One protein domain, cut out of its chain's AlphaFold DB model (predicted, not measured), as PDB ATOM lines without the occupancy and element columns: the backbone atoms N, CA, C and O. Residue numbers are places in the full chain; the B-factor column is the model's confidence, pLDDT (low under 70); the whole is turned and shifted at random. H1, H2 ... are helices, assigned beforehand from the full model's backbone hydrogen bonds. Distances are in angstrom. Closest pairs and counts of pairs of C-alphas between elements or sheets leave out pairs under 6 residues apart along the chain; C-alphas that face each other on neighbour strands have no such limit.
ATOM      1  N   VAL A   2     -57.383  43.492  45.548       43.72
ATOM      2  CA  VAL A   2     -56.417  44.447  46.146       43.72
ATOM      3  C   VAL A   2     -54.996  43.876  46.309       43.72
ATOM      4  O   VAL A   2     -54.044  44.459  45.808       43.72
ATOM      5  N   LEU A   3     -54.852  42.677  46.888       48.44
ATOM      6  CA  LEU A   3     -53.544  42.018  47.083       48.44
ATOM      7  C   LEU A   3     -52.784  41.733  45.776       48.44
ATOM      8  O   LEU A   3     -51.558  41.684  45.752       48.44
ATOM      9  N   TYR A   4     -53.519  41.517  44.683       55.16
ATOM     10  CA  TYR A   4     -52.932  41.261  43.370       55.16
ATOM     11  C   TYR A   4     -52.379  42.551  42.757       55.16
ATOM     12  O   TYR A   4     -51.277  42.543  42.217       55.16
ATOM     13  N   GLN A   5     -53.103  43.666  42.899       56.19
ATOM     14  CA  GLN A   5     -52.635  44.974  42.440       56.19
ATOM     15  C   GLN A   5     -51.426  45.470  43.243       56.19
ATOM     16  O   GLN A   5     -50.468  45.942  42.640       56.19
ATOM     17  N   GLU A   6     -51.412  45.291  44.568       60.09
ATOM     18  CA  GLU A   6     -50.248  45.627  45.409       60.09
ATOM     19  C   GLU A   6     -48.995  44.832  45.009       60.09
ATOM     20  O   GLU A   6     -47.900  45.390  44.941       60.09
ATOM     21  N   LYS A   7     -49.150  43.536  44.688       64.81
ATOM     22  CA  LYS A   7     -48.044  42.712  44.183       64.81
ATOM     23  C   LYS A   7     -47.508  43.242  42.856       64.81
ATOM     24  O   LYS A   7     -46.301  43.414  42.730       64.81
ATOM     25  N   VAL A   8     -48.383  43.470  41.876       72.69
ATOM     26  CA  VAL A   8     -47.977  43.948  40.545       72.69
ATOM     27  C   VAL A   8     -47.231  45.274  40.665       72.69
ATOM     28  O   VAL A   8     -46.153  45.408  40.099       72.69
ATOM     29  N   LEU A   9     -47.748  46.200  41.471       74.81
ATOM     30  CA  LEU A   9     -47.144  47.510  41.688       74.81
ATOM     31  C   LEU A   9     -45.752  47.422  42.328       74.81
ATOM     32  O   LEU A   9     -44.801  48.046  41.867       74.81
ATOM     33  N   SER A  10     -45.627  46.601  43.372       73.75
ATOM     34  CA  SER A  10     -44.360  46.357  44.058       73.75
ATOM     35  C   SER A  10     -43.308  45.764  43.113       73.75
ATOM     36  O   SER A  10     -42.195  46.276  43.015       73.75
ATOM     37  N   THR A  11     -43.678  44.743  42.334       78.88
ATOM     38  CA  THR A  11     -42.771  44.121  41.363       78.88
ATOM     39  C   THR A  11     -42.434  45.055  40.194       78.88
ATOM     40  O   THR A  11     -41.315  45.010  39.696       78.88
ATOM     41  N   GLN A  12     -43.350  45.930  39.765       85.62
ATOM     42  CA  GLN A  12     -43.074  46.954  38.750       85.62
ATOM     43  C   GLN A  12     -42.042  47.981  39.235       85.62
ATOM     44  O   GLN A  12     -41.129  48.312  38.481       85.62
ATOM     45  N   ASN A  13     -42.150  48.442  40.485       83.56
ATOM     46  CA  ASN A  13     -41.165  49.346  41.081       83.56
ATOM     47  C   ASN A  13     -39.780  48.686  41.197       83.56
ATOM     48  O   ASN A  13     -38.773  49.321  40.895       83.56
ATOM     49  N   LEU A  14     -39.733  47.411  41.604       83.12
ATOM     50  CA  LEU A  14     -38.486  46.644  41.650       83.12
ATOM     51  C   LEU A  14     -37.886  46.485  40.253       83.12
ATOM     52  O   LEU A  14     -36.727  46.817  40.053       83.12
ATOM     53  N   LEU A  15     -38.687  46.088  39.258       88.62
ATOM     54  CA  LEU A  15     -38.221  45.966  37.875       88.62
ATOM     55  C   LEU A  15     -37.645  47.284  37.338       88.62
ATOM     56  O   LEU A  15     -36.651  47.271  36.617       88.62
ATOM     57  N   PHE A  16     -38.247  48.425  37.682       89.44
ATOM     58  CA  PHE A  16     -37.707  49.727  37.299       89.44
ATOM     59  C   PHE A  16     -36.341  49.994  37.946       89.44
ATOM     60  O   PHE A  16     -35.415  50.415  37.254       89.44
ATOM     61  N   ALA A  17     -36.200  49.738  39.252       86.31
ATOM     62  CA  ALA A  17     -34.930  49.907  39.953       86.31
ATOM     63  C   ALA A  17     -33.836  48.990  39.383       86.31
ATOM     64  O   ALA A  17     -32.743  49.469  39.085       86.31
ATOM     65  N   GLU A  18     -34.156  47.723  39.117       88.75
ATOM     66  CA  GLU A  18     -33.206  46.770  38.536       88.75
ATOM     67  C   GLU A  18     -32.703  47.181  37.156       88.75
ATOM     68  O   GLU A  18     -31.548  46.940  36.817       88.75
ATOM     69  N   TRP A  19     -33.529  47.843  36.338       94.00
ATOM     70  CA  TRP A  19     -33.051  48.355  35.056       94.00
ATOM     71  C   TRP A  19     -31.928  49.383  35.219       94.00
ATOM     72  O   TRP A  19     -31.034  49.434  34.370       94.00
ATOM     73  N   ALA A  20     -31.971  50.197  36.278       92.25
ATOM     74  CA  ALA A  20     -30.892  51.122  36.596       92.25
ATOM     75  C   ALA A  20     -29.645  50.345  37.046       92.25
ATOM     76  O   ALA A  20     -28.579  50.508  36.457       92.25
ATOM     77  N   ILE A  21     -29.779  49.427  38.005       91.12
ATOM     78  CA  ILE A  21     -28.648  48.662  38.561       91.12
ATOM     79  C   ILE A  21     -27.960  47.820  37.472       91.12
ATOM     80  O   ILE A  21     -26.751  47.940  37.256       91.12
ATOM     81  N   PHE A  22     -28.726  47.071  36.676       94.56
ATOM     82  CA  PHE A  22     -28.196  46.336  35.527       94.56
ATOM     83  C   PHE A  22     -27.462  47.261  34.544       94.56
ATOM     84  O   PHE A  22     -26.347  46.962  34.111       94.56
ATOM     85  N   SER A  23     -28.060  48.408  34.194       96.31
ATOM     86  CA  SER A  23     -27.435  49.351  33.262       96.31
ATOM     87  C   SER A  23     -26.153  49.969  33.820       96.31
ATOM     88  O   SER A  23     -25.271  50.307  33.026       96.31
ATOM     89  N   PHE A  24     -26.053  50.159  35.135       95.75
ATOM     90  CA  PHE A  24     -24.847  50.642  35.799       95.75
ATOM     91  C   PHE A  24     -23.695  49.647  35.616       95.75
ATOM     92  O   PHE A  24     -22.649  50.013  35.075       95.75
ATOM     93  N   TYR A  25     -23.914  48.377  35.962       96.06
ATOM     94  CA  TYR A  25     -22.900  47.334  35.811       96.06
ATOM     95  C   TYR A  25     -22.532  47.063  34.350       96.06
ATOM     96  O   TYR A  25     -21.354  46.894  34.031       96.06
ATOM     97  N   GLN A  26     -23.515  47.088  33.446       97.25
ATOM     98  CA  GLN A  26     -23.275  46.969  32.008       97.25
ATOM     99  C   GLN A  26     -22.331  48.074  31.512       97.25
ATOM    100  O   GLN A  26     -21.338  47.779  30.850       97.25
ATOM    101  N   LYS A  27     -22.579  49.337  31.891       96.12
ATOM    102  CA  LYS A  27     -21.692  50.455  31.538       96.12
ATOM    103  C   LYS A  27     -20.306  50.332  32.168       96.12
ATOM    104  O   LYS A  27     -19.336  50.720  31.531       96.12
ATOM    105  N   GLY A  28     -20.201  49.808  33.390       94.94
ATOM    106  CA  GLY A  28     -18.914  49.558  34.045       94.94
ATOM    107  C   GLY A  28     -18.039  48.570  33.270       94.94
ATOM    108  O   GLY A  28     -16.871  48.857  33.015       94.94
ATOM    109  N   ILE A  29     -18.620  47.448  32.833       96.12
ATOM    110  CA  ILE A  29     -17.929  46.426  32.024       96.12
ATOM    111  C   ILE A  29     -17.582  46.934  30.620       96.12
ATOM    112  O   ILE A  29     -16.562  46.551  30.054       96.12
ATOM    113  N   GLU A  30     -18.403  47.812  30.044       96.19
ATOM    114  CA  GLU A  30     -18.089  48.456  28.763       96.19
ATOM    115  C   GLU A  30     -16.977  49.509  28.885       96.19
ATOM    116  O   GLU A  30     -16.231  49.727  27.930       96.19
ATOM    117  N   ALA A  31     -16.865  50.169  30.041       95.69
ATOM    118  CA  ALA A  31     -15.912  51.250  30.272       95.69
ATOM    119  C   ALA A  31     -14.527  50.767  30.730       95.69
ATOM    120  O   ALA A  31     -13.526  51.410  30.405       95.69
ATOM    121  N   PHE A  32     -14.450  49.667  31.484       96.75
ATOM    122  CA  PHE A  32     -13.218  49.219  32.136       96.75
ATOM    123  C   PHE A  32     -12.919  47.753  31.848       96.75
ATOM    124  O   PHE A  32     -13.774  46.891  31.999       96.75
ATOM    125  N   ASP A  33     -11.664  47.461  31.515       95.94
ATOM    126  CA  ASP A  33     -11.152  46.101  31.345       95.94
ATOM    127  C   ASP A  33     -10.426  45.599  32.610       95.94
ATOM    128  O   ASP A  33     -10.204  46.333  33.578       95.94
ATOM    129  N   LYS A  34      -9.983  44.332  32.600       95.81
ATOM    130  CA  LYS A  34      -9.169  43.744  33.688       95.81
ATOM    131  C   LYS A  34      -7.956  44.608  34.041       95.81
ATOM    132  O   LYS A  34      -7.636  44.787  35.216       95.81
ATOM    133  N   THR A  35      -7.286  45.150  33.025       96.25
ATOM    134  CA  THR A  35      -6.086  45.976  33.186       96.25
ATOM    135  C   THR A  35      -6.383  47.260  33.954       96.25
ATOM    136  O   THR A  35      -5.573  47.677  34.780       96.25
ATOM    137  N   SER A  36      -7.534  47.878  33.695       95.75
ATOM    138  CA  SER A  36      -7.984  49.107  34.348       95.75
ATOM    139  C   SER A  36      -8.124  48.904  35.856       95.75
ATOM    140  O   SER A  36      -7.555  49.672  36.631       95.75
ATOM    141  N   PHE A  37      -8.777  47.818  36.281       92.19
ATOM    142  CA  PHE A  37      -8.926  47.486  37.701       92.19
ATOM    143  C   PHE A  37      -7.591  47.153  38.380       92.19
ATOM    144  O   PHE A  37      -7.322  47.655  39.470       92.19
ATOM    145  N   ILE A  38      -6.716  46.380  37.726       94.50
ATOM    146  CA  ILE A  38      -5.386  46.054  38.272       94.50
ATOM    147  C   ILE A  38      -4.545  47.325  38.458       94.50
ATOM    148  O   ILE A  38      -3.894  47.490  39.488       94.50
ATOM    149  N   LYS A  39      -4.574  48.247  37.486       94.69
ATOM    150  CA  LYS A  39      -3.870  49.539  37.579       94.69
ATOM    151  C   LYS A  39      -4.399  50.415  38.712       94.69
ATOM    152  O   LYS A  39      -3.613  51.136  39.317       94.69
ATOM    153  N   ALA A  40      -5.693  50.329  39.008       89.44
ATOM    154  CA  ALA A  40      -6.320  50.998  40.143       89.44
ATOM    155  C   ALA A  40      -6.065  50.287  41.493       89.44
ATOM    156  O   ALA A  40      -6.555  50.735  42.524       89.44
ATOM    157  N   GLY A  41      -5.286  49.199  41.513       90.38
ATOM    158  CA  GLY A  41      -4.907  48.486  42.737       90.38
ATOM    159  C   GLY A  41      -5.906  47.421  43.195       90.38
ATOM    160  O   GLY A  41      -5.752  46.879  44.290       90.38
ATOM    161  N   TYR A  42      -6.908  47.092  42.376       87.75
ATOM    162  CA  TYR A  42      -7.873  46.038  42.682       87.75
ATOM    163  C   TYR A  42      -7.350  44.635  42.317       87.75
ATOM    164  O   TYR A  42      -6.484  44.493  41.446       87.75
ATOM    165  N   PRO A  43      -7.880  43.573  42.958       88.25
ATOM    166  CA  PRO A  43      -7.582  42.188  42.602       88.25
ATOM    167  C   PRO A  43      -7.767  41.871  41.108       88.25
ATOM    168  O   PRO A  43      -8.638  42.404  40.424       88.25
ATOM    169  N   ASN A  44      -6.973  40.929  40.593       90.12
ATOM    170  CA  ASN A  44      -6.991  40.551  39.172       90.12
ATOM    171  C   ASN A  44      -8.328  39.962  38.683       90.12
ATOM    172  O   ASN A  44      -8.579  39.931  37.479       90.12
ATOM    173  N   ASN A  45      -9.175  39.502  39.603       88.00
ATOM    174  CA  ASN A  45     -10.494  38.949  39.330       88.00
ATOM    175  C   ASN A  45     -11.622  39.982  39.484       88.00
ATOM    176  O   ASN A  45     -12.777  39.619  39.288       88.00
ATOM    177  N   THR A  46     -11.334  41.248  39.815       87.88
ATOM    178  CA  THR A  46     -12.373  42.263  40.062       87.88
ATOM    179  C   THR A  46     -13.290  42.454  38.863       87.88
ATOM    180  O   THR A  46     -14.500  42.406  39.027       87.88
ATOM    181  N   HIS A  47     -12.749  42.577  37.650       93.31
ATOM    182  CA  HIS A  47     -13.574  42.674  36.441       93.31
ATOM    183  C   HIS A  47     -14.488  41.452  36.256       93.31
ATOM    184  O   HIS A  47     -15.654  41.602  35.908       93.31
ATOM    185  N   ASP A  48     -13.973  40.241  36.498       90.56
ATOM    186  CA  ASP A  48     -14.771  39.014  36.382       90.56
ATOM    187  C   ASP A  48     -15.905  39.008  37.417       90.56
ATOM    188  O   ASP A  48     -17.033  38.666  37.085       90.56
ATOM    189  N   ARG A  49     -15.645  39.491  38.640       88.12
ATOM    190  CA  ARG A  49     -16.680  39.668  39.670       88.12
ATOM    191  C   ARG A  49     -17.727  40.709  39.289       88.12
ATOM    192  O   ARG A  49     -18.909  40.459  39.468       88.12
ATOM    193  N   VAL A  50     -17.316  41.847  38.738       90.56
ATOM    194  CA  VAL A  50     -18.247  42.876  38.244       90.56
ATOM    195  C   VAL A  50     -19.118  42.306  37.117       90.56
ATOM    196  O   VAL A  50     -20.309  42.601  37.042       90.56
ATOM    197  N   GLN A  51     -18.555  41.442  36.269       91.88
ATOM    198  CA  GLN A  51     -19.306  40.766  35.218       91.88
ATOM    199  C   GLN A  51     -20.300  39.749  35.792       91.88
ATOM    200  O   GLN A  51     -21.444  39.717  35.345       91.88
ATOM    201  N   GLU A  52     -19.890  38.957  36.786       87.56
ATOM    202  CA  GLU A  52     -20.780  38.041  37.509       87.56
ATOM    203  C   GLU A  52     -21.959  38.791  38.143       87.56
ATOM    204  O   GLU A  52     -23.098  38.353  38.003       87.56
ATOM    205  N   ILE A  53     -21.713  39.948  38.771       86.12
ATOM    206  CA  ILE A  53     -22.775  40.792  39.339       86.12
ATOM    207  C   ILE A  53     -23.719  41.265  38.231       86.12
ATOM    208  O   ILE A  53     -24.921  41.045  38.311       86.12
ATOM    209  N   ARG A  54     -23.191  41.796  37.121       94.50
ATOM    210  CA  ARG A  54     -24.010  42.194  35.963       94.50
ATOM    211  C   ARG A  54     -24.912  41.062  35.459       94.50
ATOM    212  O   ARG A  54     -26.051  41.306  35.052       94.50
ATOM    213  N   ASP A  55     -24.397  39.836  35.429       89.50
ATOM    214  CA  ASP A  55     -25.152  38.655  35.008       89.50
ATOM    215  C   ASP A  55     -26.212  38.243  36.050       89.50
ATOM    216  O   ASP A  55     -27.303  37.810  35.658       89.50
ATOM    217  N   ASN A  56     -25.948  38.444  37.346       85.44
ATOM    218  CA  ASN A  56     -26.941  38.287  38.414       85.44
ATOM    219  C   ASN A  56     -28.076  39.315  38.282       85.44
ATOM    220  O   ASN A  56     -29.241  38.915  38.296       85.44
ATOM    221  N   GLU A  57     -27.761  40.584  38.004       89.00
ATOM    222  CA  GLU A  57     -28.772  41.631  37.779       89.00
ATOM    223  C   GLU A  57     -29.651  41.331  36.558       89.00
ATOM    224  O   GLU A  57     -30.870  41.523  36.565       89.00
ATOM    225  N   ALA A  58     -29.067  40.755  35.501       92.88
ATOM    226  CA  ALA A  58     -29.848  40.249  34.374       92.88
ATOM    227  C   ALA A  58     -30.799  39.109  34.790       92.88
ATOM    228  O   ALA A  58     -31.882  38.950  34.215       92.88
ATOM    229  N   GLY A  59     -30.412  38.305  35.781       85.88
ATOM    230  CA  GLY A  59     -31.268  37.320  36.435       85.88
ATOM    231  C   GLY A  59     -32.420  37.962  37.211       85.88
ATOM    232  O   GLY A  59     -33.566  37.536  37.035       85.88
ATOM    233  N   HIS A  60     -32.153  39.013  37.994       84.50
ATOM    234  CA  HIS A  60     -33.172  39.778  38.724       84.50
ATOM    235  C   HIS A  60     -34.236  40.345  37.779       84.50
ATOM    236  O   HIS A  60     -35.432  40.121  37.989       84.50
ATOM    237  N   LEU A  61     -33.812  40.956  36.666       91.19
ATOM    238  CA  LEU A  61     -34.719  41.437  35.619       91.19
ATOM    239  C   LEU A  61     -35.677  40.338  35.140       91.19
ATOM    240  O   LEU A  61     -36.890  40.553  35.093       91.19
ATOM    241  N   ARG A  62     -35.160  39.141  34.834       90.94
ATOM    242  CA  ARG A  62     -35.989  38.007  34.382       90.94
ATOM    243  C   ARG A  62     -36.967  37.550  35.460       90.94
ATOM    244  O   ARG A  62     -38.120  37.257  35.142       90.94
ATOM    245  N   ILE A  63     -36.529  37.494  36.718       84.94
ATOM    246  CA  ILE A  63     -37.386  37.116  37.849       84.94
ATOM    247  C   ILE A  63     -38.548  38.102  37.975       84.94
ATOM    248  O   ILE A  63     -39.704  37.675  38.000       84.94
ATOM    249  N   PHE A  64     -38.279  39.408  37.998       86.94
ATOM    250  CA  PHE A  64     -39.336  40.408  38.151       86.94
ATOM    251  C   PHE A  64     -40.259  40.472  36.935       86.94
ATOM    252  O   PHE A  64     -41.479  40.500  37.098       86.94
ATOM    253  N   GLN A  65     -39.718  40.372  35.720       90.19
ATOM    254  CA  GLN A  65     -40.527  40.257  34.505       90.19
ATOM    255  C   GLN A  65     -41.440  39.023  34.517       90.19
ATOM    256  O   GLN A  65     -42.574  39.115  34.051       90.19
ATOM    257  N   GLY A  66     -40.968  37.891  35.050       87.44
ATOM    258  CA  GLY A  66     -41.751  36.660  35.184       87.44
ATOM    259  C   GLY A  66     -42.782  36.694  36.317       87.44
ATOM    260  O   GLY A  66     -43.768  35.960  36.282       87.44
ATOM    261  N   GLN A  67     -42.588  37.549  37.325       83.50
ATOM    262  CA  GLN A  67     -43.546  37.744  38.417       83.50
ATOM    263  C   GLN A  67     -44.691  38.703  38.063       83.50
ATOM    264  O   GLN A  67     -45.752  38.636  38.701       83.50
ATOM    265  N   ILE A  68     -44.491  39.572  37.070       85.00
ATOM    266  CA  ILE A  68     -45.523  40.445  36.500       85.00
ATOM    267  C   ILE A  68     -46.315  39.641  35.465       85.00
ATOM    268  O   ILE A  68     -45.743  39.047  34.554       85.00
ATOM    269  N   SER A  69     -47.643  39.620  35.595       85.56
ATOM    270  CA  SER A  69     -48.491  38.897  34.645       85.56
ATOM    271  C   SER A  69     -48.402  39.479  33.237       85.56
ATOM    272  O   SER A  69     -48.184  40.674  33.064       85.56
ATOM    273  N   ASP A  70     -48.647  38.652  32.223       85.81
ATOM    274  CA  ASP A  70     -48.604  39.089  30.819       85.81
ATOM    275  C   ASP A  70     -49.704  40.095  30.453       85.81
ATOM    276  O   ASP A  70     -49.600  40.795  29.451       85.81
ATOM    277  N   THR A  71     -50.748  40.197  31.277       85.88
ATOM    278  CA  THR A  71     -51.805  41.209  31.153       85.88
ATOM    279  C   THR A  71     -51.465  42.523  31.853       85.88
ATOM    280  O   THR A  71     -52.188  43.505  31.694       85.88
ATOM    281  N   SER A  72     -50.387  42.548  32.639       86.69
ATOM    282  CA  SER A  72     -49.890  43.743  33.309       86.69
ATOM    283  C   SER A  72     -48.742  44.351  32.514       86.69
ATOM    284  O   SER A  72     -47.924  43.651  31.918       86.69
ATOM    285  N   LEU A  73     -48.647  45.676  32.547       89.75
ATOM    286  CA  LEU A  73     -47.525  46.389  31.956       89.75
ATOM    287  C   LEU A  73     -46.214  45.994  32.656       89.75
ATOM    288  O   LEU A  73     -46.132  46.009  33.886       89.75
ATOM    289  N   LYS A  74     -45.175  45.698  31.877       92.31
ATOM    290  CA  LYS A  74     -43.813  45.463  32.368       92.31
ATOM    291  C   LYS A  74     -42.976  46.710  32.059       92.31
ATOM    292  O   LYS A  74     -42.747  46.968  30.879       92.31
ATOM    293  N   PRO A  75     -42.561  47.499  33.069       91.50
ATOM    294  CA  PRO A  75     -41.719  48.671  32.855       91.50
ATOM    295  C   PRO A  75     -40.461  48.355  32.038       91.50
ATOM    296  O   PRO A  75     -39.766  47.365  32.288       91.50
ATOM    297  N   GLY A  76     -40.179  49.207  31.055       92.81
ATOM    298  CA  GLY A  76     -38.960  49.158  30.254       92.81
ATOM    299  C   GLY A  76     -37.833  50.001  30.852       92.81
ATOM    300  O   GLY A  76     -38.065  50.855  31.709       92.81
ATOM    301  N   ALA A  77     -36.613  49.779  30.362       94.38
ATOM    302  CA  ALA A  77     -35.437  50.539  30.768       94.38
ATOM    303  C   ALA A  77     -35.516  52.016  30.346       94.38
ATOM    304  O   ALA A  77     -36.034  52.341  29.276       94.38
ATOM    305  N   CYS A  78     -34.929  52.895  31.157       94.94
ATOM    306  CA  CYS A  78     -34.688  54.299  30.819       94.94
ATOM    307  C   CYS A  78     -33.266  54.484  30.261       94.94
ATOM    308  O   CYS A  78     -32.488  53.531  30.180       94.94
ATOM    309  N   LYS A  79     -32.888  55.720  29.907       94.62
ATOM    310  CA  LYS A  79     -31.466  56.072  29.786       94.62
ATOM    311  C   LYS A  79     -30.971  56.580  31.133       94.62
ATOM    312  O   LYS A  79     -31.663  57.346  31.799       94.62
ATOM    313  N   TYR A  80     -29.755  56.188  31.490       93.31
ATOM    314  CA  TYR A  80     -29.181  56.498  32.793       93.31
ATOM    315  C   TYR A  80     -27.854  57.238  32.673       93.31
ATOM    316  O   TYR A  80     -27.069  56.989  31.748       93.31
ATOM    317  N   GLN A  81     -27.610  58.116  33.640       91.81
ATOM    318  CA  GLN A  81     -26.359  58.828  33.847       91.81
ATOM    319  C   GLN A  81     -25.757  58.414  35.191       91.81
ATOM    320  O   GLN A  81     -26.440  58.408  36.212       91.81
ATOM    321  N   TYR A  82     -24.471  58.069  35.184       90.94
ATOM    322  CA  TYR A  82     -23.754  57.629  36.378       90.94
ATOM    323  C   TYR A  82     -22.508  58.493  36.572       90.94
ATOM    324  O   TYR A  82     -21.749  58.660  35.614       90.94
ATOM    325  N   PRO A  83     -22.278  59.046  37.773       87.94
ATOM    326  CA  PRO A  83     -21.137  59.916  38.045       87.94
ATOM    327  C   PRO A  83     -19.848  59.115  38.316       87.94
ATOM    328  O   PRO A  83     -19.255  59.243  39.384       87.94
ATOM    329  N   PHE A  84     -19.411  58.281  37.364       89.50
ATOM    330  CA  PHE A  84     -18.113  57.594  37.420       89.50
ATOM    331  C   PHE A  84     -17.270  57.877  36.173       89.50
ATOM    332  O   PHE A  84     -17.796  58.036  35.069       89.50
ATOM    333  N   HIS A  85     -15.950  57.920  36.352       92.69
ATOM    334  CA  HIS A  85     -14.988  58.230  35.284       92.69
ATOM    335  C   HIS A  85     -13.766  57.304  35.276       92.69
ATOM    336  O   HIS A  85     -13.055  57.230  34.276       92.69
ATOM    337  N   ASP A  86     -13.538  56.576  36.365       90.94
ATOM    338  CA  ASP A  86     -12.419  55.661  36.565       90.94
ATOM    339  C   ASP A  86     -12.873  54.437  37.394       90.94
ATOM    340  O   ASP A  86     -13.976  54.445  37.955       90.94
ATOM    341  N   PRO A  87     -12.063  53.363  37.472       90.19
ATOM    342  CA  PRO A  87     -12.434  52.167  38.226       90.19
ATOM    343  C   PRO A  87     -12.695  52.428  39.714       90.19
ATOM    344  O   PRO A  87     -13.514  51.737  40.311       90.19
ATOM    345  N   GLU A  88     -12.031  53.415  40.321       85.69
ATOM    346  CA  GLU A  88     -12.202  53.736  41.741       85.69
ATOM    347  C   GLU A  88     -13.570  54.379  42.000       85.69
ATOM    348  O   GLU A  88     -14.352  53.878  42.806       85.69
ATOM    349  N   SER A  89     -13.912  55.428  41.250       83.75
ATOM    350  CA  SER A  89     -15.229  56.073  41.286       83.75
ATOM    351  C   SER A  89     -16.360  55.112  40.910       83.75
ATOM    352  O   SER A  89     -17.435  55.187  41.505       83.75
ATOM    353  N   PHE A  90     -16.119  54.165  39.994       89.94
ATOM    354  CA  PHE A  90     -17.066  53.089  39.696       89.94
ATOM    355  C   PHE A  90     -17.298  52.176  40.903       89.94
ATOM    356  O   PHE A  90     -18.447  51.958  41.265       89.94
ATOM    357  N   MET A  91     -16.244  51.686  41.562       84.25
ATOM    358  CA  MET A  91     -16.382  50.807  42.733       84.25
ATOM    359  C   MET A  91     -16.982  51.525  43.953       84.25
ATOM    360  O   MET A  91     -17.710  50.928  44.750       84.25
ATOM    361  N   VAL A  92     -16.712  52.823  44.110       76.81
ATOM    362  CA  VAL A  92     -17.364  53.651  45.135       76.81
ATOM    363  C   VAL A  92     -18.863  53.748  44.854       76.81
ATOM    364  O   VAL A  92     -19.676  53.510  45.749       76.81
ATOM    365  N   LEU A  93     -19.237  54.053  43.608       82.19
ATOM    366  CA  LEU A  93     -20.638  54.158  43.217       82.19
ATOM    367  C   LEU A  93     -21.354  52.802  43.250       82.19
ATOM    368  O   LEU A  93     -22.510  52.758  43.660       82.19
ATOM    369  N   SER A  94     -20.678  51.705  42.895       82.50
ATOM    370  CA  SER A  94     -21.249  50.358  42.987       82.50
ATOM    371  C   SER A  94     -21.612  50.056  44.429       82.50
ATOM    372  O   SER A  94     -22.750  49.725  44.714       82.50
ATOM    373  N   THR A  95     -20.696  50.300  45.366       72.94
ATOM    374  CA  THR A  95     -20.956  50.056  46.788       72.94
ATOM    375  C   THR A  95     -22.137  50.887  47.302       72.94
ATOM    376  O   THR A  95     -22.952  50.388  48.072       72.94
ATOM    377  N   PHE A  96     -22.277  52.140  46.854       72.25
ATOM    378  CA  PHE A  96     -23.439  52.964  47.197       72.25
ATOM    379  C   PHE A  96     -24.755  52.391  46.645       72.25
ATOM    380  O   PHE A  96     -25.753  52.358  47.363       72.25
ATOM    381  N   ILE A  97     -24.757  51.929  45.390       76.62
ATOM    382  CA  ILE A  97     -25.932  51.328  44.745       76.62
ATOM    383  C   ILE A  97     -26.330  50.020  45.440       76.62
ATOM    384  O   ILE A  97     -27.510  49.855  45.729       76.62
ATOM    385  N   GLU A  98     -25.372  49.154  45.778       72.56
ATOM    386  CA  GLU A  98     -25.619  47.888  46.489       72.56
ATOM    387  C   GLU A  98     -26.194  48.124  47.895       72.56
ATOM    388  O   GLU A  98     -27.164  47.506  48.316       72.56
ATOM    389  N   ILE A  99     -25.660  49.093  48.644       64.44
ATOM    390  CA  ILE A  99     -26.220  49.422  49.965       64.44
ATOM    391  C   ILE A  99     -27.645  49.985  49.828       64.44
ATOM    392  O   ILE A  99     -28.524  49.706  50.650       64.44
ATOM    393  N   ALA A 100     -27.913  50.766  48.780       66.62
ATOM    394  CA  ALA A 100     -29.258  51.255  48.510       66.62
ATOM    395  C   ALA A 100     -30.216  50.123  48.074       66.62
ATOM    396  O   ALA A 100     -31.378  50.135  48.499       66.62
ATOM    397  N   SER A 101     -29.745  49.142  47.286       64.75
ATOM    398  CA  SER A 101     -30.529  47.979  46.833       64.75
ATOM    399  C   SER A 101     -30.961  47.087  47.987       64.75
ATOM    400  O   SER A 101     -32.149  46.770  48.129       64.75
ATOM    401  N   MET A 102     -30.033  46.817  48.900       61.03
ATOM    402  CA  MET A 102     -30.270  46.160  50.182       61.03
ATOM    403  C   MET A 102     -31.436  46.781  50.964       61.03
ATOM    404  O   MET A 102     -32.343  46.074  51.430       61.03
ATOM    405  N   ALA A 103     -31.425  48.110  51.105       53.91
ATOM    406  CA  ALA A 103     -32.387  48.847  51.918       53.91
ATOM    407  C   ALA A 103     -33.810  48.796  51.345       53.91
ATOM    408  O   ALA A 103     -34.774  48.688  52.110       53.91
ATOM    409  N   PHE A 104     -33.981  48.843  50.016       61.00
ATOM    410  CA  PHE A 104     -35.320  48.690  49.447       61.00
ATOM    411  C   PHE A 104     -35.772  47.230  49.403       61.00
ATOM    412  O   PHE A 104     -36.914  46.969  49.768       61.00
ATOM    413  N   LEU A 105     -34.927  46.261  49.033       57.22
ATOM    414  CA  LEU A 105     -35.355  44.861  48.890       57.22
ATOM    415  C   LEU A 105     -35.811  44.239  50.211       57.22
ATOM    416  O   LEU A 105     -36.876  43.618  50.256       57.22
ATOM    417  N   THR A 106     -35.075  44.460  51.302       53.50
ATOM    418  CA  THR A 106     -35.475  44.003  52.649       53.50
ATOM    419  C   THR A 106     -36.777  44.646  53.113       53.50
ATOM    420  O   THR A 106     -37.636  43.971  53.687       53.50
ATOM    421  N   GLY A 107     -36.977  45.928  52.808       52.06
ATOM    422  CA  GLY A 107     -38.242  46.602  53.052       52.06
ATOM    423  C   GLY A 107     -39.382  46.045  52.182       52.06
ATOM    424  O   GLY A 107     -40.501  45.870  52.671       52.06
ATOM    425  N   VAL A 108     -39.144  45.725  50.901       55.50
ATOM    426  CA  VAL A 108     -40.187  45.172  50.016       55.50
ATOM    427  C   VAL A 108     -40.590  43.753  50.435       55.50
ATOM    428  O   VAL A 108     -41.781  43.440  50.359       55.50
ATOM    429  N   VAL A 109     -39.674  42.923  50.964       57.09
ATOM    430  CA  VAL A 109     -40.013  41.606  51.561       57.09
ATOM    431  C   VAL A 109     -41.151  41.742  52.575       57.09
ATOM    432  O   VAL A 109     -42.062  40.917  52.616       57.09
ATOM    433  N   GLN A 110     -41.128  42.815  53.359       50.00
ATOM    434  CA  GLN A 110     -42.076  43.060  54.441       50.00
ATOM    435  C   GLN A 110     -43.416  43.608  53.937       50.00
ATOM    436  O   GLN A 110     -44.453  43.410  54.569       50.00
ATOM    437  N   MET A 111     -43.423  44.240  52.760       48.91
ATOM    438  CA  MET A 111     -44.650  44.638  52.064       48.91
ATOM    439  C   MET A 111     -45.263  43.511  51.229       48.91
ATOM    440  O   MET A 111     -46.454  43.549  50.917       48.91
ATOM    441  N   ALA A 112     -44.477  42.508  50.833       55.56
ATOM    442  CA  ALA A 112     -44.975  41.390  50.055       55.56
ATOM    443  C   ALA A 112     -45.918  40.534  50.903       55.56
ATOM    444  O   ALA A 112     -45.527  39.950  51.906       55.56
ATOM    445  N   ARG A 113     -47.178  40.426  50.478       52.72
ATOM    446  CA  ARG A 113     -48.212  39.669  51.206       52.72
ATOM    447  C   ARG A 113     -48.334  38.205  50.773       52.72
ATOM    448  O   ARG A 113     -49.056  37.442  51.407       52.72
ATOM    449  N   LEU A 114     -47.667  37.805  49.684       53.03
ATOM    450  CA  LEU A 114     -47.694  36.428  49.179       53.03
ATOM    451  C   LEU A 114     -46.394  35.686  49.525       53.03
ATOM    452  O   LEU A 114     -45.327  36.187  49.163       53.03
ATOM    453  N   PRO A 115     -46.462  34.460  50.082       54.75
ATOM    454  CA  PRO A 115     -45.275  33.691  50.473       54.75
ATOM    455  C   PRO A 115     -44.270  33.454  49.339       54.75
ATOM    456  O   PRO A 115     -43.067  33.523  49.552       54.75
ATOM    457  N   ALA A 116     -44.739  33.234  48.107       57.59
ATOM    458  CA  ALA A 116     -43.852  33.047  46.955       57.59
ATOM    459  C   ALA A 116     -43.080  34.329  46.583       57.59
ATOM    460  O   ALA A 116     -41.913  34.264  46.203       57.59
ATOM    461  N   SER A 117     -43.715  35.497  46.720       52.38
ATOM    462  CA  SER A 117     -43.064  36.794  46.503       52.38
ATOM    463  C   SER A 117     -42.095  37.116  47.635       52.38
ATOM    464  O   SER A 117     -40.978  37.529  47.356       52.38
ATOM    465  N   GLN A 118     -42.479  36.843  48.885       56.81
ATOM    466  CA  GLN A 118     -41.582  36.951  50.035       56.81
ATOM    467  C   GLN A 118     -40.360  36.044  49.879       56.81
ATOM    468  O   GLN A 118     -39.250  36.500  50.114       56.81
ATOM    469  N   GLY A 119     -40.538  34.796  49.431       53.09
ATOM    470  CA  GLY A 119     -39.444  33.847  49.211       53.09
ATOM    471  C   GLY A 119     -38.463  34.318  48.138       53.09
ATOM    472  O   GLY A 119     -37.259  34.319  48.371       53.09
ATOM    473  N   ALA A 120     -38.969  34.789  46.995       56.47
ATOM    474  CA  ALA A 120     -38.127  35.339  45.935       56.47
ATOM    475  C   ALA A 120     -37.406  36.625  46.370       56.47
ATOM    476  O   ALA A 120     -36.206  36.749  46.165       56.47
ATOM    477  N   MET A 121     -38.109  37.556  47.019       60.72
ATOM    478  CA  MET A 121     -37.509  38.801  47.505       60.72
ATOM    479  C   MET A 121     -36.533  38.558  48.653       60.72
ATOM    480  O   MET A 121     -35.537  39.250  48.729       60.72
ATOM    481  N   THR A 122     -36.773  37.567  49.515       57.72
ATOM    482  CA  THR A 122     -35.820  37.166  50.562       57.72
ATOM    483  C   THR A 122     -34.575  36.553  49.944       57.72
ATOM    484  O   THR A 122     -33.482  36.821  50.416       57.72
ATOM    485  N   ALA A 123     -34.720  35.752  48.885       54.53
ATOM    486  CA  ALA A 123     -33.577  35.177  48.184       54.53
ATOM    487  C   ALA A 123     -32.720  36.257  47.504       54.53
ATOM    488  O   ALA A 123     -31.501  36.214  47.628       54.53
ATOM    489  N   ILE A 124     -33.355  37.241  46.855       57.25
ATOM    490  CA  ILE A 124     -32.667  38.395  46.257       57.25
ATOM    491  C   ILE A 124     -32.057  39.257  47.371       57.25
ATOM    492  O   ILE A 124     -30.856  39.465  47.395       57.25
ATOM    493  N   ALA A 125     -32.831  39.643  48.387       57.50
ATOM    494  CA  ALA A 125     -32.329  40.409  49.524       57.50
ATOM    495  C   ALA A 125     -31.189  39.699  50.269       57.50
ATOM    496  O   ALA A 125     -30.325  40.372  50.801       57.50
ATOM    497  N   ALA A 126     -31.149  38.367  50.332       50.47
ATOM    498  CA  ALA A 126     -30.043  37.624  50.942       50.47
ATOM    499  C   ALA A 126     -28.778  37.587  50.066       50.47
ATOM    500  O   ALA A 126     -27.686  37.393  50.601       50.47
ATOM    501  N   LEU A 127     -28.918  37.747  48.745       46.56
ATOM    502  CA  LEU A 127     -27.790  37.942  47.833       46.56
ATOM    503  C   LEU A 127     -27.217  39.356  47.986       46.56
ATOM    504  O   LEU A 127     -26.002  39.514  48.049       46.56
ATOM    505  N   GLU A 128     -28.106  40.334  48.142       49.72
ATOM    506  CA  GLU A 128     -27.763  41.749  48.275       49.72
ATOM    507  C   GLU A 128     -27.271  42.092  49.689       49.72
ATOM    508  O   GLU A 128     -26.378  42.910  49.851       49.72
ATOM    509  N   THR A 129     -27.799  41.456  50.746       43.25
ATOM    510  CA  THR A 129     -27.574  41.875  52.142       43.25
ATOM    511  C   THR A 129     -26.739  40.898  52.970       43.25
ATOM    512  O   THR A 129     -27.041  39.710  53.101       43.25
ATOM    513  N   ARG A 130     -25.758  41.443  53.699       39.94
ATOM    514  CA  ARG A 130     -25.396  40.955  55.041       39.94
ATOM    515  C   ARG A 130     -25.573  42.099  56.039       39.94
ATOM    516  O   ARG A 130     -24.624  42.819  56.313       39.94
ATOM    517  N   TYR A 131     -26.793  42.174  56.580       33.66
ATOM    518  CA  TYR A 131     -27.347  43.147  57.540       33.66
ATOM    519  C   TYR A 131     -27.640  44.550  56.989       33.66
ATOM    520  O   TYR A 131     -26.737  45.214  56.511       33.66
ATOM    521  N   GLU A 132     -28.903  44.987  57.111       36.97
ATOM    522  CA  GLU A 132     -29.339  46.282  57.679       36.97
ATOM    523  C   GLU A 132     -30.877  46.442  57.606       36.97
ATOM    524  O   GLU A 132     -31.566  45.673  56.935       36.97
ATOM    525  N   SER A 133     -31.420  47.368  58.408       35.97
ATOM    526  CA  SER A 133     -32.820  47.411  58.854       35.97
ATOM    527  C   SER A 133     -33.775  48.262  57.997       35.97
ATOM    528  O   SER A 133     -33.443  49.335  57.499       35.97
ATOM    529  N   PHE A 134     -34.999  47.729  57.925       34.78
ATOM    530  CA  PHE A 134     -36.306  48.231  57.476       34.78
ATOM    531  C   PHE A 134     -36.445  49.753  57.255       34.78
ATOM    532  O   PHE A 134     -36.409  50.507  58.214       34.78
ATOM    533  N   HIS A 135     -36.698  50.163  56.005       44.19
ATOM    534  CA  HIS A 135     -37.203  51.486  55.608       44.19
ATOM    535  C   HIS A 135     -38.476  51.305  54.759       44.19
ATOM    536  O   HIS A 135     -38.678  50.246  54.152       44.19
ATOM    537  N   THR A 136     -39.334  52.333  54.649       49.53
ATOM    538  CA  THR A 136     -40.453  52.271  53.684       49.53
ATOM    539  C   THR A 136     -39.903  52.123  52.256       49.53
ATOM    540  O   THR A 136     -39.149  52.979  51.797       49.53
ATOM    541  N   PRO A 137     -40.248  51.070  51.502       54.31
ATOM    542  CA  PRO A 137     -39.457  50.692  50.324       54.31
ATOM    543  C   PRO A 137     -39.561  51.680  49.169       54.31
ATOM    544  O   PRO A 137     -38.615  51.864  48.413       54.31
ATOM    545  N   THR A 138     -40.692  52.379  49.067       56.56
ATOM    546  CA  THR A 138     -40.901  53.445  48.083       56.56
ATOM    547  C   THR A 138     -39.957  54.631  48.282       56.56
ATOM    548  O   THR A 138     -39.645  55.301  47.308       56.56
ATOM    549  N   ARG A 139     -39.471  54.887  49.505       60.06
ATOM    550  CA  ARG A 139     -38.516  55.969  49.796       60.06
ATOM    551  C   ARG A 139     -37.144  55.678  49.200       60.06
ATOM    552  O   ARG A 139     -36.579  56.518  48.510       60.06
ATOM    553  N   SER A 140     -36.643  54.470  49.427       62.12
ATOM    554  CA  SER A 140     -35.348  54.022  48.914       62.12
ATOM    555  C   SER A 140     -35.357  53.854  47.388       62.12
ATOM    556  O   SER A 140     -34.364  54.146  46.730       62.12
ATOM    557  N   LEU A 141     -36.500  53.483  46.800       69.44
ATOM    558  CA  LEU A 141     -36.674  53.403  45.344       69.44
ATOM    559  C   LEU A 141     -36.650  54.769  44.637       69.44
ATOM    560  O   LEU A 141     -36.350  54.815  43.447       69.44
ATOM    561  N   ASP A 142     -36.943  55.877  45.327       72.75
ATOM    562  CA  ASP A 142     -36.878  57.224  44.732       72.75
ATOM    563  C   ASP A 142     -35.423  57.655  44.462       72.75
ATOM    564  O   ASP A 142     -35.180  58.495  43.600       72.75
ATOM    565  N   LEU A 143     -34.434  57.028  45.116       71.31
ATOM    566  CA  LEU A 143     -33.012  57.287  44.857       71.31
ATOM    567  C   LEU A 143     -32.614  56.947  43.414       71.31
ATOM    568  O   LEU A 143     -31.781  57.638  42.827       71.31
ATOM    569  N   THR A 144     -33.233  55.929  42.806       75.25
ATOM    570  CA  THR A 144     -32.904  55.534  41.428       75.25
ATOM    571  C   THR A 144     -33.386  56.552  40.394       75.25
ATOM    572  O   THR A 144     -32.813  56.617  39.307       75.25
ATOM    573  N   ASN A 145     -34.343  57.429  40.735       78.88
ATOM    574  CA  ASN A 145     -34.742  58.536  39.861       78.88
ATOM    575  C   ASN A 145     -33.605  59.537  39.625       78.88
ATOM    576  O   ASN A 145     -33.540  60.120  38.547       78.88
ATOM    577  N   GLY A 146     -32.679  59.704  40.578       77.31
ATOM    578  CA  GLY A 146     -31.511  60.578  40.403       77.31
ATOM    579  C   GLY A 146     -30.546  60.111  39.303       77.31
ATOM    580  O   GLY A 146     -29.743  60.899  38.806       77.31
ATOM    581  N   LEU A 147     -30.639  58.840  38.901       85.12
ATOM    582  CA  LEU A 147     -29.805  58.227  37.863       85.12
ATOM    583  C   LEU A 147     -30.466  58.299  36.480       85.12
ATOM    584  O   LEU A 147     -29.795  58.114  35.465       85.12
ATOM    585  N   VAL A 148     -31.775  58.549  36.417       88.56
ATOM    586  CA  VAL A 148     -32.546  58.582  35.171       88.56
ATOM    587  C   VAL A 148     -32.331  59.918  34.464       88.56
ATOM    588  O   VAL A 148     -32.496  60.984  35.047       88.56
TER     589      VAL A 148
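This is residues 2 to 148 of the 256 residues of an uncharacterized protein of Fusarium oxysporum f. sp. cubense (UniProt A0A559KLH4). Look for an elongated bundle, five helices lying roughly side by side: the long H1 runs through it, H3 packs on H1 running back, H4 packs on another side of H1 with H5 folded back on it as a hairpin, and the short H6 packs on H1 and H4. The small H2 lies at one end by the start of H3, and a long link, residues 68 to 86, runs along the outside between H3 and H4. The printed part has 147 residues with six named helices, H1 to H6 in order, and no named strand; its class is all helix. The whole is compact, with a radius of gyration of the C-alphas of 15.7 A, and spans 53 by 30 by 24 A.

Find C-alpha 2 at (-56.417, 44.447, 46.146); from there H1, residues 2 to 31, runs 44.0 A to C-alpha 31 at (-15.912, 51.250, 30.272). H2 follows at residues 34 to 39. H3, residues 46 to 67, covers 31.5 A, and H4, residues 87 to 111, covers 35.9 A. H5 takes residues 115 to 128, 19.4 A. H6, residues 137 to 147, covers 17.5 A and ends at C-alpha 147, (-29.805, 58.227, 37.863).

Begin at H1, which with H4 is a hub, each touching three helices. H1 touches H3 at a shallow tilt of 24 degrees, opposite ways; the closest C-alphas, of Phe 22 and Glu 57, are 5.2 A apart. H1 touches H4, opposite ways at 10 degrees, closest at the C-alphas of Gly 28 and Phe 90, 6.9 A. H4 and H5 touch as a helical hairpin, with the C-alphas of Val 109 and Gln 118 closest at 5.1 A. H6 touches residues 100 to 108 of H4, closest at the C-alphas of Phe 104 and Pro 137, 4.7 A. H6 also touches residues 13 to 20 of H1, closest at the C-alphas of Ala 17 and Thr 144, 6.2 A; the tilt of 34 degrees is only just shallow. H2 touches residues 46 to 48 of H3, closest at the C-alphas of Lys 34 and His 47, 5.3 A. H3 and H6 are apart. Every O i to N i+4 pair is within hydrogen-bond range in H2, H3 and H5; H1 has 25 of 26, H4 19 of 21, and H6 2 of 7, beside 7 of 8 O i to N i+3 pairs.

The C-alphas farthest apart, of Val 2 and Lys 39, are 53.5 A from each other. The printed part has no cut, and its one long link is H3 to H4. Look for pLDDT under 70 at residues 2 to 7 and 99 to 141.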